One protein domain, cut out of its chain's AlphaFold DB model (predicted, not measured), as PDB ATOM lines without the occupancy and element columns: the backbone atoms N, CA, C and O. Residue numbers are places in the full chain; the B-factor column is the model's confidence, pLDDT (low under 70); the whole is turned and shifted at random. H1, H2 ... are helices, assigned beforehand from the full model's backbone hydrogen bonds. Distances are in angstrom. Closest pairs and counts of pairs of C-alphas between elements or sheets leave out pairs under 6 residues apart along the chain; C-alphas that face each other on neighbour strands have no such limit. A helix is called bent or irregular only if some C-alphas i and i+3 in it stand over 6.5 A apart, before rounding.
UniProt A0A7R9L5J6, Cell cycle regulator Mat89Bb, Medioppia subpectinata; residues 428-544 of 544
ATOM      1  N   ASP A 428      56.037  29.313  -6.415       91.75
ATOM      2  CA  ASP A 428      55.387  30.331  -7.234       91.75
ATOM      3  C   ASP A 428      55.468  31.730  -6.597       91.75
ATOM      4  O   ASP A 428      54.530  32.524  -6.644       91.75
ATOM      5  N   TYR A 429      56.615  32.057  -5.993       94.69
ATOM      6  CA  TYR A 429      56.889  33.412  -5.513       94.69
ATOM      7  C   TYR A 429      56.889  34.436  -6.652       94.69
ATOM      8  O   TYR A 429      57.443  34.210  -7.729       94.69
ATOM      9  N   ARG A 430      56.370  35.633  -6.368       93.44
ATOM     10  CA  ARG A 430      56.359  36.780  -7.291       93.44
ATOM     11  C   ARG A 430      57.707  37.513  -7.331       93.44
ATOM     12  O   ARG A 430      57.783  38.721  -7.116       93.44
ATOM     13  N   ILE A 431      58.789  36.776  -7.596       95.06
ATOM     14  CA  ILE A 431      60.175  37.280  -7.532       95.06
ATOM     15  C   ILE A 431      60.398  38.443  -8.510       95.06
ATOM     16  O   ILE A 431      60.971  39.461  -8.127       95.06
ATOM     17  N   ASN A 432      59.918  38.325  -9.752       93.12
ATOM     18  CA  ASN A 432      60.088  39.367 -10.771       93.12
ATOM     19  C   ASN A 432      59.361  40.664 -10.388       93.12
ATOM     20  O   ASN A 432      59.947  41.744 -10.462       93.12
ATOM     21  N   ASP A 433      58.121  40.556  -9.905       90.44
ATOM     22  CA  ASP A 433      57.326  41.711  -9.479       90.44
ATOM     23  C   ASP A 433      57.946  42.393  -8.256       90.44
ATOM     24  O   ASP A 433      57.994  43.622  -8.186       90.44
ATOM     25  N   PHE A 434      58.467  41.605  -7.306       93.81
ATOM     26  CA  PHE A 434      59.221  42.137  -6.170       93.81
ATOM     27  C   PHE A 434      60.494  42.848  -6.642       93.81
ATOM     28  O   PHE A 434      60.816  43.932  -6.161       93.81
ATOM     29  N   GLY A 435      61.186  42.279  -7.635       94.44
ATOM     30  CA  GLY A 435      62.332  42.889  -8.307       94.44
ATOM     31  C   GLY A 435      62.020  44.270  -8.880       94.44
ATOM     32  O   GLY A 435      62.763  45.223  -8.643       94.44
ATOM     33  N   GLU A 436      60.897  44.410  -9.581       90.94
ATOM     34  CA  GLU A 436      60.433  45.700 -10.100       90.94
ATOM     35  C   GLU A 436      60.028  46.670  -8.984       90.94
ATOM     36  O   GLU A 436      60.360  47.856  -9.048       90.94
ATOM     37  N   MET A 437      59.388  46.183  -7.916       90.00
ATOM     38  CA  MET A 437      59.088  47.002  -6.738       90.00
ATOM     39  C   MET A 437      60.372  47.543  -6.089       90.00
ATOM     40  O   MET A 437      60.445  48.734  -5.784       90.00
ATOM     41  N   MET A 438      61.411  46.714  -5.937       93.44
ATOM     42  CA  MET A 438      62.714  47.147  -5.420       93.44
ATOM     43  C   MET A 438      63.348  48.222  -6.311       93.44
ATOM     44  O   MET A 438      63.868  49.215  -5.806       93.44
ATOM     45  N   LYS A 439      63.279  48.070  -7.642       92.44
ATOM     46  CA  LYS A 439      63.805  49.071  -8.588       92.44
ATOM     47  C   LYS A 439      63.097  50.423  -8.464       92.44
ATOM     48  O   LYS A 439      63.767  51.449  -8.521       92.44
ATOM     49  N   ARG A 440      61.775  50.426  -8.267       87.69
ATOM     50  CA  ARG A 440      60.963  51.649  -8.104       87.69
ATOM     51  C   ARG A 440      61.200  52.362  -6.773       87.69
ATOM     52  O   ARG A 440      61.015  53.569  -6.702       87.69
ATOM     53  N   ASN A 441      61.629  51.630  -5.744       90.19
ATOM     54  CA  ASN A 441      61.873  52.158  -4.398       90.19
ATOM     55  C   ASN A 441      63.370  52.351  -4.087       90.19
ATOM     56  O   ASN A 441      63.772  52.348  -2.923       90.19
ATOM     57  N   ARG A 442      64.219  52.515  -5.111       91.19
ATOM     58  CA  ARG A 442      65.634  52.852  -4.906       91.19
ATOM     59  C   ARG A 442      65.759  54.209  -4.222       91.19
ATOM     60  O   ARG A 442      65.146  55.188  -4.643       91.19
ATOM     61  N   LEU A 443      66.602  54.267  -3.198       87.88
ATOM     62  CA  LEU A 443      66.947  55.524  -2.547       87.88
ATOM     63  C   LEU A 443      67.843  56.357  -3.468       87.88
ATOM     64  O   LEU A 443      68.745  55.830  -4.119       87.88
ATOM     65  N   VAL A 444      67.601  57.664  -3.489       82.06
ATOM     66  CA  VAL A 444      68.406  58.639  -4.229       82.06
ATOM     67  C   VAL A 444      68.844  59.725  -3.258       82.06
ATOM     68  O   VAL A 444      68.037  60.231  -2.476       82.06
ATOM     69  N   ALA A 445      70.126  60.087  -3.303       75.06
ATOM     70  CA  ALA A 445      70.643  61.203  -2.526       75.06
ATOM     71  C   ALA A 445      69.983  62.506  -3.003       75.06
ATOM     72  O   ALA A 445      70.198  62.950  -4.129       75.06
ATOM     73  N   CYS A 446      69.169  63.116  -2.145       68.44
ATOM     74  CA  CYS A 446      68.590  64.429  -2.397       68.44
ATOM     75  C   CYS A 446      69.440  65.477  -1.681       68.44
ATOM     76  O   CYS A 446      69.717  65.338  -0.490       68.44
ATOM     77  N   ARG A 447      69.843  66.545  -2.382       66.12
ATOM     78  CA  ARG A 447      70.360  67.732  -1.690       66.12
ATOM     79  C   ARG A 447      69.233  68.257  -0.789       66.12
ATOM     80  O   ARG A 447      68.090  68.274  -1.254       66.12
ATOM     81  N   PRO A 448      69.508  68.653   0.465       56.47
ATOM     82  CA  PRO A 448      68.480  69.083   1.405       56.47
ATOM     83  C   PRO A 448      67.943  70.457   0.986       56.47
ATOM     84  O   PRO A 448      68.325  71.490   1.516       56.47
ATOM     85  N   ILE A 449      67.088  70.472  -0.033       58.12
ATOM     86  CA  ILE A 449      66.318  71.649  -0.438       58.12
ATOM     87  C   ILE A 449      65.039  71.706   0.412       58.12
ATOM     88  O   ILE A 449      64.569  72.789   0.753       58.12
ATOM     89  N   HIS A 450      64.514  70.546   0.833       51.16
ATOM     90  CA  HIS A 450      63.308  70.424   1.651       51.16
ATOM     91  C   HIS A 450      63.461  69.347   2.735       51.16
ATOM     92  O   HIS A 450      63.414  68.152   2.440       51.16
ATOM     93  N   GLY A 451      63.576  69.786   3.990       57.31
ATOM     94  CA  GLY A 451      63.513  68.923   5.171       57.31
ATOM     95  C   GLY A 451      64.845  68.305   5.599       57.31
ATOM     96  O   GLY A 451      65.836  68.303   4.867       57.31
ATOM     97  N   SER A 452      64.869  67.789   6.827       68.06
ATOM     98  CA  SER A 452      66.017  67.054   7.364       68.06
ATOM     99  C   SER A 452      66.181  65.681   6.685       68.06
ATOM    100  O   SER A 452      65.205  65.076   6.240       68.06
ATOM    101  N   ASN A 453      67.398  65.115   6.659       68.81
ATOM    102  CA  ASN A 453      67.636  63.749   6.145       68.81
ATOM    103  C   ASN A 453      66.713  62.701   6.794       68.81
ATOM    104  O   ASN A 453      66.304  61.733   6.151       68.81
ATOM    105  N   LYS A 454      66.361  62.913   8.067       76.94
ATOM    106  CA  LYS A 454      65.449  62.053   8.818       76.94
ATOM    107  C   LYS A 454      64.047  62.052   8.203       76.94
ATOM    108  O   LYS A 454      63.483  60.984   8.001       76.94
ATOM    109  N   GLU A 455      63.514  63.216   7.841       79.38
ATOM    110  CA  GLU A 455      62.201  63.323   7.191       79.38
ATOM    111  C   GLU A 455      62.161  62.629   5.828       79.38
ATOM    112  O   GLU A 455      61.164  61.993   5.492       79.38
ATOM    113  N   ILE A 456      63.241  62.709   5.044       83.06
ATOM    114  CA  ILE A 456      63.319  62.070   3.721       83.06
ATOM    115  C   ILE A 456      63.269  60.542   3.854       83.06
ATOM    116  O   ILE A 456      62.528  59.877   3.127       83.06
ATOM    117  N   ILE A 457      64.017  59.981   4.808       87.00
ATOM    118  CA  ILE A 457      64.009  58.538   5.081       87.00
ATOM    119  C   ILE A 457      62.630  58.087   5.573       87.00
ATOM    120  O   ILE A 457      62.126  57.061   5.116       87.00
ATOM    121  N   GLU A 458      61.993  58.849   6.463       88.69
ATOM    122  CA  GLU A 458      60.647  58.516   6.942       88.69
ATOM    123  C   GLU A 458      59.601  58.579   5.818       88.69
ATOM    124  O   GLU A 458      58.750  57.695   5.730       88.69
ATOM    125  N   LYS A 459      59.708  59.529   4.878       86.00
ATOM    126  CA  LYS A 459      58.866  59.547   3.669       86.00
ATOM    127  C   LYS A 459      59.059  58.296   2.810       86.00
ATOM    128  O   LYS A 459      58.074  57.717   2.353       86.00
ATOM    129  N   ALA A 460      60.302  57.852   2.609       89.06
ATOM    130  CA  ALA A 460      60.583  56.627   1.861       89.06
ATOM    131  C   ALA A 460      59.982  55.388   2.550       89.06
ATOM    132  O   ALA A 460      59.344  54.566   1.889       89.06
ATOM    133  N   LYS A 461      60.107  55.288   3.882       91.81
ATOM    134  CA  LYS A 461      59.473  54.222   4.676       91.81
ATOM    135  C   LYS A 461      57.951  54.245   4.561       91.81
ATOM    136  O   LYS A 461      57.349  53.198   4.344       91.81
ATOM    137  N   HIS A 462      57.335  55.422   4.669       90.19
ATOM    138  CA  HIS A 462      55.884  55.586   4.552       90.19
ATOM    139  C   HIS A 462      55.366  55.199   3.164       90.19
ATOM    140  O   HIS A 462      54.364  54.496   3.045       90.19
ATOM    141  N   SER A 463      56.084  55.600   2.111       88.75
ATOM    142  CA  SER A 463      55.789  55.193   0.734       88.75
ATOM    143  C   SER A 463      55.823  53.672   0.577       88.75
ATOM    144  O   SER A 463      54.884  53.088   0.033       88.75
ATOM    145  N   LEU A 464      56.863  53.014   1.106       92.44
ATOM    146  CA  LEU A 464      56.965  51.557   1.066       92.44
ATOM    147  C   LEU A 464      55.816  50.900   1.840       92.44
ATOM    148  O   LEU A 464      55.158  50.019   1.296       92.44
ATOM    149  N   ALA A 465      55.519  51.380   3.053       92.31
ATOM    150  CA  ALA A 465      54.436  50.859   3.883       92.31
ATOM    151  C   ALA A 465      53.092  50.870   3.139       92.31
ATOM    152  O   ALA A 465      52.394  49.856   3.144       92.31
ATOM    153  N   LYS A 466      52.769  51.967   2.437       89.75
ATOM    154  CA  LYS A 466      51.562  52.081   1.601       89.75
ATOM    155  C   LYS A 466      51.544  51.093   0.439       89.75
ATOM    156  O   LYS A 466      50.536  50.424   0.223       89.75
ATOM    157  N   GLN A 467      52.653  50.978  -0.290       89.12
ATOM    158  CA  GLN A 467      52.773  50.041  -1.412       89.12
ATOM    159  C   GLN A 467      52.648  48.577  -0.970       89.12
ATOM    160  O   GLN A 467      52.223  47.733  -1.757       89.12
ATOM    161  N   THR A 468      52.981  48.279   0.288       92.44
ATOM    162  CA  THR A 468      52.931  46.924   0.846       92.44
ATOM    163  C   THR A 468      51.653  46.590   1.621       92.44
ATOM    164  O   THR A 468      51.556  45.477   2.127       92.44
ATOM    165  N   ILE A 469      50.659  47.494   1.704       92.38
ATOM    166  CA  ILE A 469      49.378  47.219   2.398       92.38
ATOM    167  C   ILE A 469      48.692  45.978   1.814       92.38
ATOM    168  O   ILE A 469      48.218  45.119   2.553       92.38
ATOM    169  N   TYR A 470      48.663  45.872   0.484       90.38
ATOM    170  CA  TYR A 470      48.181  44.692  -0.224       90.38
ATOM    171  C   TYR A 470      49.230  44.243  -1.242       90.38
ATOM    172  O   TYR A 470      49.240  44.679  -2.393       90.38
ATOM    173  N   TRP A 471      50.138  43.373  -0.795       92.38
ATOM    174  CA  TRP A 471      51.211  42.828  -1.626       92.38
ATOM    175  C   TRP A 471      51.339  41.308  -1.422       92.38
ATOM    176  O   TRP A 471      52.125  40.842  -0.596       92.38
ATOM    177  N   PRO A 472      50.529  40.501  -2.128       92.94
ATOM    178  CA  PRO A 472      50.582  39.047  -2.030       92.94
ATOM    179  C   PRO A 472      51.924  38.537  -2.565       92.94
ATOM    180  O   PRO A 472      52.309  38.867  -3.687       92.94
ATOM    181  N   LEU A 473      52.621  37.727  -1.759       93.00
ATOM    182  CA  LEU A 473      53.975  37.225  -2.048       93.00
ATOM    183  C   LEU A 473      54.015  36.131  -3.128       93.00
ATOM    184  O   LEU A 473      55.057  35.883  -3.734       93.00
ATOM    185  N   VAL A 474      52.885  35.461  -3.342       92.62
ATOM    186  CA  VAL A 474      52.765  34.221  -4.112       92.62
ATOM    187  C   VAL A 474      51.721  34.407  -5.209       92.62
ATOM    188  O   VAL A 474      50.681  35.027  -4.968       92.62
ATOM    189  N   ILE A 475      51.995  33.883  -6.405       90.25
ATOM    190  CA  ILE A 475      51.124  33.989  -7.588       90.25
ATOM    191  C   ILE A 475      49.748  33.377  -7.293       90.25
ATOM    192  O   ILE A 475      48.723  33.969  -7.627       90.25
ATOM    193  N   GLY A 476      49.714  32.238  -6.595       86.44
ATOM    194  CA  GLY A 476      48.487  31.568  -6.161       86.44
ATOM    195  C   GLY A 476      47.632  32.314  -5.123       86.44
ATOM    196  O   GLY A 476      46.528  31.868  -4.835       86.44
ATOM    197  N   ASN A 477      48.082  33.446  -4.571       88.25
ATOM    198  CA  ASN A 477      47.327  34.200  -3.556       88.25
ATOM    199  C   ASN A 477      46.679  35.479  -4.103       88.25
ATOM    200  O   ASN A 477      46.213  36.320  -3.331       88.25
ATOM    201  N   THR A 478      46.672  35.676  -5.423       88.38
ATOM    202  CA  THR A 478      46.136  36.896  -6.027       88.38
ATOM    203  C   THR A 478      45.597  36.664  -7.425       88.38
ATOM    204  O   THR A 478      46.177  35.927  -8.209       88.38
ATOM    205  N   ILE A 479      44.488  37.320  -7.751       87.25
ATOM    206  CA  ILE A 479      43.968  37.393  -9.121       87.25
ATOM    207  C   ILE A 479      44.367  38.735  -9.737       87.25
ATOM    208  O   ILE A 479      44.869  38.775 -10.857       87.25
ATOM    209  N   LEU A 480      44.238  39.825  -8.968       87.44
ATOM    210  CA  LEU A 480      44.516  41.197  -9.403       87.44
ATOM    211  C   LEU A 480      45.926  41.378  -9.971       87.44
ATOM    212  O   LEU A 480      46.091  41.944 -11.048       87.44
ATOM    213  N   PHE A 481      46.952  40.868  -9.290       88.00
ATOM    214  CA  PHE A 481      48.317  40.996  -9.799       88.00
ATOM    215  C   PHE A 481      48.621  40.040 -10.964       88.00
ATOM    216  O   PHE A 481      49.526  40.317 -11.744       88.00
ATOM    217  N   ASN A 482      47.834  38.978 -11.157       87.31
ATOM    218  CA  ASN A 482      47.983  38.077 -12.306       87.31
ATOM    219  C   ASN A 482      47.337  38.642 -13.585       87.31
ATOM    220  O   ASN A 482      47.651  38.193 -14.685       87.31
ATOM    221  N   ILE A 483      46.477  39.659 -13.455       87.56
ATOM    222  CA  ILE A 483      45.927  40.456 -14.565       87.56
ATOM    223  C   ILE A 483      46.567  41.849 -14.642       87.56
ATOM    224  O   ILE A 483      45.959  42.812 -15.114       87.56
ATOM    225  N   GLN A 484      47.806  41.988 -14.158       81.25
ATOM    226  CA  GLN A 484      48.473  43.283 -14.055       81.25
ATOM    227  C   GLN A 484      48.550  44.024 -15.394       81.25
ATOM    228  O   GLN A 484      48.455  45.241 -15.385       81.25
ATOM    229  N   ILE A 485      48.671  43.339 -16.534       82.00
ATOM    230  CA  ILE A 485      48.718  43.992 -17.857       82.00
ATOM    231  C   ILE A 485      47.422  44.772 -18.136       82.00
ATOM    232  O   ILE A 485      47.459  45.859 -18.704       82.00
ATOM    233  N   GLN A 486      46.279  44.244 -17.699       83.50
ATOM    234  CA  GLN A 486      44.957  44.822 -17.924       83.50
ATOM    235  C   GLN A 486      44.637  45.968 -16.949       83.50
ATOM    236  O   GLN A 486      43.854  46.857 -17.285       83.50
ATOM    237  N   ILE A 487      45.238  45.967 -15.751       86.44
ATOM    238  CA  ILE A 487      44.944  46.938 -14.677       86.44
ATOM    239  C   ILE A 487      46.185  47.654 -14.123       86.44
ATOM    240  O   ILE A 487      46.181  48.144 -12.994       86.44
ATOM    241  N   GLN A 488      47.265  47.733 -14.905       84.94
ATOM    242  CA  GLN A 488      48.565  48.221 -14.434       84.94
ATOM    243  C   GLN A 488      48.497  49.639 -13.860       84.94
ATOM    244  O   GLN A 488      49.095  49.914 -12.816       84.94
ATOM    245  N   ASN A 489      47.748  50.522 -14.527       86.19
ATOM    246  CA  ASN A 489      47.557  51.909 -14.105       86.19
ATOM    247  C   ASN A 489      46.908  51.959 -12.722       86.19
ATOM    248  O   ASN A 489      47.428  52.617 -11.828       86.19
ATOM    249  N   PHE A 490      45.849  51.179 -12.505       89.06
ATOM    250  CA  PHE A 490      45.191  51.086 -11.207       89.06
ATOM    251  C   PHE A 490      46.152  50.628 -10.100       89.06
ATOM    252  O   PHE A 490      46.288  51.304  -9.083       89.06
ATOM    253  N   LEU A 491      46.892  49.535 -10.318       87.31
ATOM    254  CA  LEU A 491      47.804  48.984  -9.306       87.31
ATOM    255  C   LEU A 491      48.967  49.926  -8.952       87.31
ATOM    256  O   LEU A 491      49.420  49.936  -7.811       87.31
ATOM    257  N   ASN A 492      49.452  50.721  -9.909       86.38
ATOM    258  CA  ASN A 492      50.542  51.671  -9.674       86.38
ATOM    259  C   ASN A 492      50.067  52.991  -9.042       86.38
ATOM    260  O   ASN A 492      50.846  53.649  -8.353       86.38
ATOM    261  N   LEU A 493      48.828  53.408  -9.316       89.94
ATOM    262  CA  LEU A 493      48.296  54.698  -8.877       89.94
ATOM    263  C   LEU A 493      47.686  54.626  -7.479       89.94
ATOM    264  O   LEU A 493      47.954  55.505  -6.669       89.94
ATOM    265  N   VAL A 494      46.927  53.574  -7.162       86.81
ATOM    266  CA  VAL A 494      46.227  53.428  -5.869       86.81
ATOM    267  C   VAL A 494      47.124  53.645  -4.635       86.81
ATOM    268  O   VAL A 494      46.656  54.274  -3.688       86.81
ATOM    269  N   PRO A 495      48.401  53.207  -4.608       86.88
ATOM    270  CA  PRO A 495      49.268  53.431  -3.450       86.88
ATOM    271  C   PRO A 495      49.783  54.872  -3.281       86.88
ATOM    272  O   PRO A 495      50.445  55.157  -2.277       86.88
ATOM    273  N   LYS A 496      49.545  55.775  -4.247       87.06
ATOM    274  CA  LYS A 496      49.998  57.174  -4.175       87.06
ATOM    275  C   LYS A 496      49.345  57.914  -3.008       87.06
ATOM    276  O   LYS A 496      48.261  57.578  -2.544       87.06
ATOM    277  N   GLU A 497      50.026  58.948  -2.516       84.06
ATOM    278  CA  GLU A 497      49.503  59.769  -1.418       84.06
ATOM    279  C   GLU A 497      48.315  60.631  -1.847       84.06
ATOM    280  O   GLU A 497      47.346  60.742  -1.102       84.06
ATOM    281  N   TYR A 498      48.378  61.168  -3.063       88.44
ATOM    282  CA  TYR A 498      47.317  61.942  -3.691       88.44
ATOM    283  C   TYR A 498      47.172  61.483  -5.140       88.44
ATOM    284  O   TYR A 498      48.164  61.124  -5.779       88.44
ATOM    285  N   LEU A 499      45.937  61.498  -5.638       92.44
ATOM    286  CA  LEU A 499      45.616  61.236  -7.036       92.44
ATOM    287  C   LEU A 499      45.134  62.530  -7.682       92.44
ATOM    288  O   LEU A 499      44.261  63.210  -7.146       92.44
ATOM    289  N   THR A 500      45.692  62.848  -8.839       95.06
ATOM    290  CA  THR A 500      45.193  63.914  -9.713       95.06
ATOM    291  C   THR A 500      43.897  63.485 -10.410       95.06
ATOM    292  O   THR A 500      43.578  62.296 -10.481       95.06
ATOM    293  N   GLU A 501      43.138  64.438 -10.958       94.81
ATOM    294  CA  GLU A 501      41.894  64.127 -11.681       94.81
ATOM    295  C   GLU A 501      42.131  63.193 -12.879       94.81
ATOM    296  O   GLU A 501      41.360  62.259 -13.103       94.81
ATOM    297  N   GLU A 502      43.234  63.388 -13.604       95.19
ATOM    298  CA  GLU A 502      43.641  62.525 -14.717       95.19
ATOM    299  C   GLU A 502      43.932  61.092 -14.247       95.19
ATOM    300  O   GLU A 502      43.462  60.125 -14.848       95.19
ATOM    301  N   GLU A 503      44.634  60.935 -13.124       93.94
ATOM    302  CA  GLU A 503      44.934  59.622 -12.540       93.94
ATOM    303  C   GLU A 503      43.677  58.917 -12.026       93.94
ATOM    304  O   GLU A 503      43.536  57.703 -12.181       93.94
ATOM    305  N   VAL A 504      42.720  59.665 -11.469       94.44
ATOM    306  CA  VAL A 504      41.403  59.123 -11.110       94.44
ATOM    307  C   VAL A 504      40.676  58.609 -12.355       94.44
ATOM    308  O   VAL A 504      40.052  57.545 -12.303       94.44
ATOM    309  N   MET A 505      40.760  59.319 -13.482       94.31
ATOM    310  CA  MET A 505      40.171  58.866 -14.746       94.31
ATOM    311  C   MET A 505      40.836  57.588 -15.268       94.31
ATOM    312  O   MET A 505      40.130  56.686 -15.719       94.31
ATOM    313  N   GLU A 506      42.157  57.457 -15.153       93.62
ATOM    314  CA  GLU A 506      42.873  56.220 -15.491       93.62
ATOM    315  C   GLU A 506      42.459  55.039 -14.603       93.62
ATOM    316  O   GLU A 506      42.170  53.952 -15.108       93.62
ATOM    317  N   CYS A 507      42.311  55.257 -13.294       93.25
ATOM    318  CA  CYS A 507      41.778  54.242 -12.384       93.25
ATOM    319  C   CYS A 507      40.360  53.802 -12.787       93.25
ATOM    320  O   CYS A 507      40.075  52.604 -12.845       93.25
ATOM    321  N   LYS A 508      39.476  54.752 -13.130       93.88
ATOM    322  CA  LYS A 508      38.120  54.452 -13.618       93.88
ATOM    323  C   LYS A 508      38.148  53.628 -14.906       93.88
ATOM    324  O   LYS A 508      37.387  52.671 -15.017       93.88
ATOM    325  N   LYS A 509      39.035  53.947 -15.857       93.56
ATOM    326  CA  LYS A 509      39.202  53.166 -17.096       93.56
ATOM    327  C   LYS A 509      39.581  51.715 -16.805       93.56
ATOM    328  O   LYS A 509      38.982  50.820 -17.397       93.56
ATOM    329  N   SER A 510      40.511  51.466 -15.878       92.56
ATOM    330  CA  SER A 510      40.868  50.099 -15.470       92.56
ATOM    331  C   SER A 510      39.683  49.348 -14.852       92.56
ATOM    332  O   SER A 510      39.462  48.187 -15.184       92.56
ATOM    333  N   ILE A 511      38.872  50.009 -14.020       92.12
ATOM    334  CA  ILE A 511      37.665  49.402 -13.431       92.12
ATOM    335  C   ILE A 511      36.627  49.080 -14.517       92.12
ATOM    336  O   ILE A 511      36.118  47.962 -14.571       92.12
ATOM    337  N   TYR A 512      36.339  50.013 -15.429       93.75
ATOM    338  CA  TYR A 512      35.408  49.760 -16.534       93.75
ATOM    339  C   TYR A 512      35.902  48.666 -17.480       93.75
ATOM    340  O   TYR A 512      35.094  47.914 -18.024       93.75
ATOM    341  N   HIS A 513      37.220  48.533 -17.652       91.38
ATOM    342  CA  HIS A 513      37.796  47.423 -18.397       91.38
ATOM    343  C   HIS A 513      37.485  46.073 -17.734       91.38
ATOM    344  O   HIS A 513      37.060  45.157 -18.437       91.38
ATOM    345  N   LEU A 514      37.598  45.963 -16.404       90.12
ATOM    346  CA  LEU A 514      37.228  44.750 -15.660       90.12
ATOM    347  C   LEU A 514      35.742  44.397 -15.819       90.12
ATOM    348  O   LEU A 514      35.420  43.251 -16.123       90.12
ATOM    349  N   VAL A 515      34.845  45.383 -15.718       92.00
ATOM    350  CA  VAL A 515      33.401  45.192 -15.981       92.00
ATOM    351  C   VAL A 515      33.165  44.724 -17.427       92.00
ATOM    352  O   VAL A 515      32.350  43.841 -17.712       92.00
ATOM    353  N   GLY A 516      33.927  45.276 -18.373       92.12
ATOM    354  CA  GLY A 516      33.933  44.836 -19.765       92.12
ATOM    355  C   GLY A 516      34.417  43.391 -19.945       92.12
ATOM    356  O   GLY A 516      33.892  42.674 -20.794       92.12
ATOM    357  N   MET A 517      35.397  42.945 -19.159       90.56
ATOM    358  CA  MET A 517      35.874  41.559 -19.171       90.56
ATOM    359  C   MET A 517      34.826  40.593 -18.607       90.56
ATOM    360  O   MET A 517      34.593  39.544 -19.211       90.56
ATOM    361  N   GLU A 518      34.160  40.966 -17.513       90.75
ATOM    362  CA  GLU A 518      33.101  40.171 -16.883       90.75
ATOM    363  C   GLU A 518      31.912  39.961 -17.828       90.75
ATOM    364  O   GLU A 518      31.508  38.824 -18.083       90.75
ATOM    365  N   SER A 519      31.403  41.047 -18.423       90.62
ATOM    366  CA  SER A 519      30.262  41.010 -19.354       90.62
ATOM    367  C   SER A 519      30.534  40.180 -20.613       90.62
ATOM    368  O   SER A 519      29.648  39.479 -21.101       90.62
ATOM    369  N   LYS A 520      31.774  40.203 -21.119       90.69
ATOM    370  CA  LYS A 520      32.229  39.354 -22.236       90.69
ATOM    371  C   LYS A 520      32.523  37.919 -21.815       90.69
ATOM    372  O   LYS A 520      32.731  37.055 -22.664       90.69
ATOM    373  N   GLY A 521      32.555  37.660 -20.514       84.19
ATOM    374  CA  GLY A 521      32.820  36.345 -19.981       84.19
ATOM    375  C   GLY A 521      34.265  35.878 -20.129       84.19
ATOM    376  O   GLY A 521      34.501  34.673 -20.240       84.19
ATOM    377  N   THR A 522      35.216  36.811 -20.135       86.88
ATOM    378  CA  THR A 522      36.652  36.527 -20.226       86.88
ATOM    379  C   THR A 522      37.104  35.678 -19.037       86.88
ATOM    380  O   THR A 522      36.701  35.928 -17.901       86.88
ATOM    381  N   ASN A 523      37.952  34.677 -19.271       83.75
ATOM    382  CA  ASN A 523      38.503  33.858 -18.189       83.75
ATOM    383  C   ASN A 523      39.578  34.633 -17.414       83.75
ATOM    384  O   ASN A 523      40.461  35.240 -18.022       83.75
ATOM    385  N   LEU A 524      39.519  34.578 -16.082       84.62
ATOM    386  CA  LEU A 524      40.563  35.107 -15.202       84.62
ATOM    387  C   LEU A 524      41.600  34.014 -14.890       84.62
ATOM    388  O   LEU A 524      41.237  32.834 -14.836       84.62
ATOM    389  N   PRO A 525      42.878  34.373 -14.681       80.25
ATOM    390  CA  PRO A 525      43.892  33.429 -14.229       80.25
ATOM    391  C   PRO A 525      43.507  32.898 -12.843       80.25
ATOM    392  O   PRO A 525      43.483  33.640 -11.862       80.25
ATOM    393  N   VAL A 526      43.165  31.610 -12.779       68.12
ATOM    394  CA  VAL A 526      42.765  30.951 -11.534       68.12
ATOM    395  C   VAL A 526      44.017  30.726 -10.690       68.12
ATOM    396  O   VAL A 526      44.979  30.142 -11.198       68.12
ATOM    397  N   PRO A 527      44.033  31.144  -9.416       62.88
ATOM    398  CA  PRO A 527      45.137  30.804  -8.542       62.88
ATOM    399  C   PRO A 527      45.162  29.283  -8.352       62.88
ATOM    400  O   PRO A 527      44.135  28.688  -8.022       62.88
ATOM    401  N   THR A 528      46.310  28.640  -8.585       58.03
ATOM    402  CA  THR A 528      46.487  27.181  -8.471       58.03
ATOM    403  C   THR A 528      46.495  26.740  -7.003       58.03
ATOM    404  O   THR A 528      47.448  26.156  -6.501       58.03
ATOM    405  N   ILE A 529      45.429  27.043  -6.273       54.84
ATOM    406  CA  ILE A 529      45.186  26.506  -4.942       54.84
ATOM    407  C   ILE A 529      44.797  25.049  -5.169       54.84
ATOM    408  O   ILE A 529      43.944  24.781  -6.011       54.84
ATOM    409  N   GLY A 530      45.460  24.115  -4.480       52.56
ATOM    410  CA  GLY A 530      45.395  22.657  -4.669       52.56
ATOM    411  C   GLY A 530      44.024  21.999  -4.442       52.56
ATOM    412  O   GLY A 530      43.904  21.033  -3.691       52.56
ATOM    413  N   ILE A 531      42.985  22.494  -5.104       49.75
ATOM    414  CA  ILE A 531      41.625  21.991  -5.074       49.75
ATOM    415  C   ILE A 531      41.552  20.851  -6.088       49.75
ATOM    416  O   ILE A 531      41.468  21.058  -7.297       49.75
ATOM    417  N   LYS A 532      41.574  19.612  -5.592       44.03
ATOM    418  CA  LYS A 532      41.117  18.458  -6.373       44.03
ATOM    419  C   LYS A 532      39.599  18.585  -6.558       44.03
ATOM    420  O   LYS A 532      38.842  18.232  -5.662       44.03
ATOM    421  N   GLY A 533      39.155  19.115  -7.698       59.19
ATOM    422  CA  GLY A 533      37.734  19.278  -8.027       59.19
ATOM    423  C   GLY A 533      37.493  20.143  -9.268       59.19
ATOM    424  O   GLY A 533      38.436  20.660  -9.863       59.19
ATOM    425  N   LYS A 534      36.223  20.308  -9.668       56.22
ATOM    426  CA  LYS A 534      35.838  21.343 -10.645       56.22
ATOM    427  C   LYS A 534      36.142  22.705 -10.010       56.22
ATOM    428  O   LYS A 534      35.643  22.969  -8.921       56.22
ATOM    429  N   GLY A 535      36.988  23.511 -10.654       63.94
ATOM    430  CA  GLY A 535      37.364  24.842 -10.166       63.94
ATOM    431  C   GLY A 535      36.159  25.783  -9.990       63.94
ATOM    432  O   GLY A 535      35.058  25.444 -10.436       63.94
ATOM    433  N   PRO A 536      36.355  26.953  -9.352       69.38
ATOM    434  CA  PRO A 536      35.279  27.903  -9.075       69.38
ATOM    435  C   PRO A 536      34.540  28.300 -10.353       69.38
ATOM    436  O   PRO A 536      35.135  28.372 -11.436       69.38
ATOM    437  N   LYS A 537      33.238  28.576 -10.244       78.88
ATOM    438  CA  LYS A 537      32.479  29.092 -11.391       78.88
ATOM    439  C   LYS A 537      33.022  30.469 -11.776       78.88
ATOM    440  O   LYS A 537      33.475  31.228 -10.928       78.88
ATOM    441  N   ARG A 538      32.931  30.835 -13.059       77.88
ATOM    442  CA  ARG A 538      33.431  32.131 -13.555       77.88
ATOM    443  C   ARG A 538      32.855  33.322 -12.780       77.88
ATOM    444  O   ARG A 538      33.594  34.234 -12.448       77.88
ATOM    445  N   GLU A 539      31.564  33.282 -12.460       80.88
ATOM    446  CA  GLU A 539      30.887  34.304 -11.645       80.88
ATOM    447  C   GLU A 539      31.486  34.423 -10.232       80.88
ATOM    448  O   GLU A 539      31.571  35.515  -9.683       80.88
ATOM    449  N   GLU A 540      31.959  33.316  -9.652       81.94
ATOM    450  CA  GLU A 540      32.624  33.320  -8.345       81.94
ATOM    451  C   GLU A 540      34.029  33.932  -8.432       81.94
ATOM    452  O   GLU A 540      34.431  34.627  -7.508       81.94
ATOM    453  N   LEU A 541      34.746  33.747  -9.549       81.88
ATOM    454  CA  LEU A 541      36.086  34.319  -9.758       81.88
ATOM    455  C   LEU A 541      36.094  35.842  -9.926       81.88
ATOM    456  O   LEU A 541      37.083  36.459  -9.561       81.88
ATOM    457  N   TYR A 542      35.043  36.435 -10.505       86.00
ATOM    458  CA  TYR A 542      34.897  37.898 -10.579       86.00
ATOM    459  C   TYR A 542      34.367  38.499  -9.269       86.00
ATOM    460  O   TYR A 542      34.556  39.687  -9.016       86.00
ATOM    461  N   ARG A 543      33.690  37.686  -8.445       84.44
ATOM    462  CA  ARG A 543      33.213  38.081  -7.114       84.44
ATOM    463  C   ARG A 543      34.327  38.071  -6.062       84.44
ATOM    464  O   ARG A 543      34.269  38.878  -5.136       84.44
ATOM    465  N   MET A 544      35.249  37.113  -6.161       76.31
ATOM    466  CA  MET A 544      36.486  37.039  -5.372       76.31
ATOM    467  C   MET A 544      37.450  38.158  -5.752       76.31
ATOM    468  O   MET A 544      38.102  38.679  -4.819       76.31
TER     469      MET A 544
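Overview. This is residues 428 to 544 of the 544 residues of the protein "Cell cycle regulator Mat89Bb" of Medioppia subpectinata (UniProt A0A7R9L5J6). Look for a helical hairpin, long H4 beside H3, with H1, H2 and small H5 loosely set around it on long loops. The loops with Ile 449 and Gly 533 reach opposite ends of a flat outline, 58 by 34 by 17 A. The printed part has 117 residues with five named helices, H1 to H5 in chain order, no named strand: all helix, loose, radius of gyration of the C-alphas 17.9 A.

Arrangement. Begin at H4, residues 501 to 519; it touches H3, residues 480 to 493, closest at C-alphas 490 and 507, 4.8 A, a hairpin at a shallow tilt of 20 degrees, opposite ways. H5, residues 538 to 543, is close to H4 but not clearly touching: closest C-alphas 518 and 542, 6.9 A. H1, residues 431 to 440, and H2, residues 453 to 467, touch no helix. Every O i to N i+4 pair is within hydrogen-bond range in H1, H2, H4 and H5, 5 of 10 in H3.

Along the chain. Find H1's C-alpha 431 at (60.175, 37.280, -7.532). H2 runs 21.6 A, H4 27.0 A. H3 is irregular: C-alphas 486 and 489 are 8.5 A apart. H5 ends at C-alpha 543, (33.213, 38.081, -7.114).

Size, cuts and confidence. The farthest C-alphas, 449 and 533, are 60.1 A apart. The printed part has no cut; only H3 to H4 is a short link. Residues 446 to 453 and 526 to 536 have pLDDT under 70.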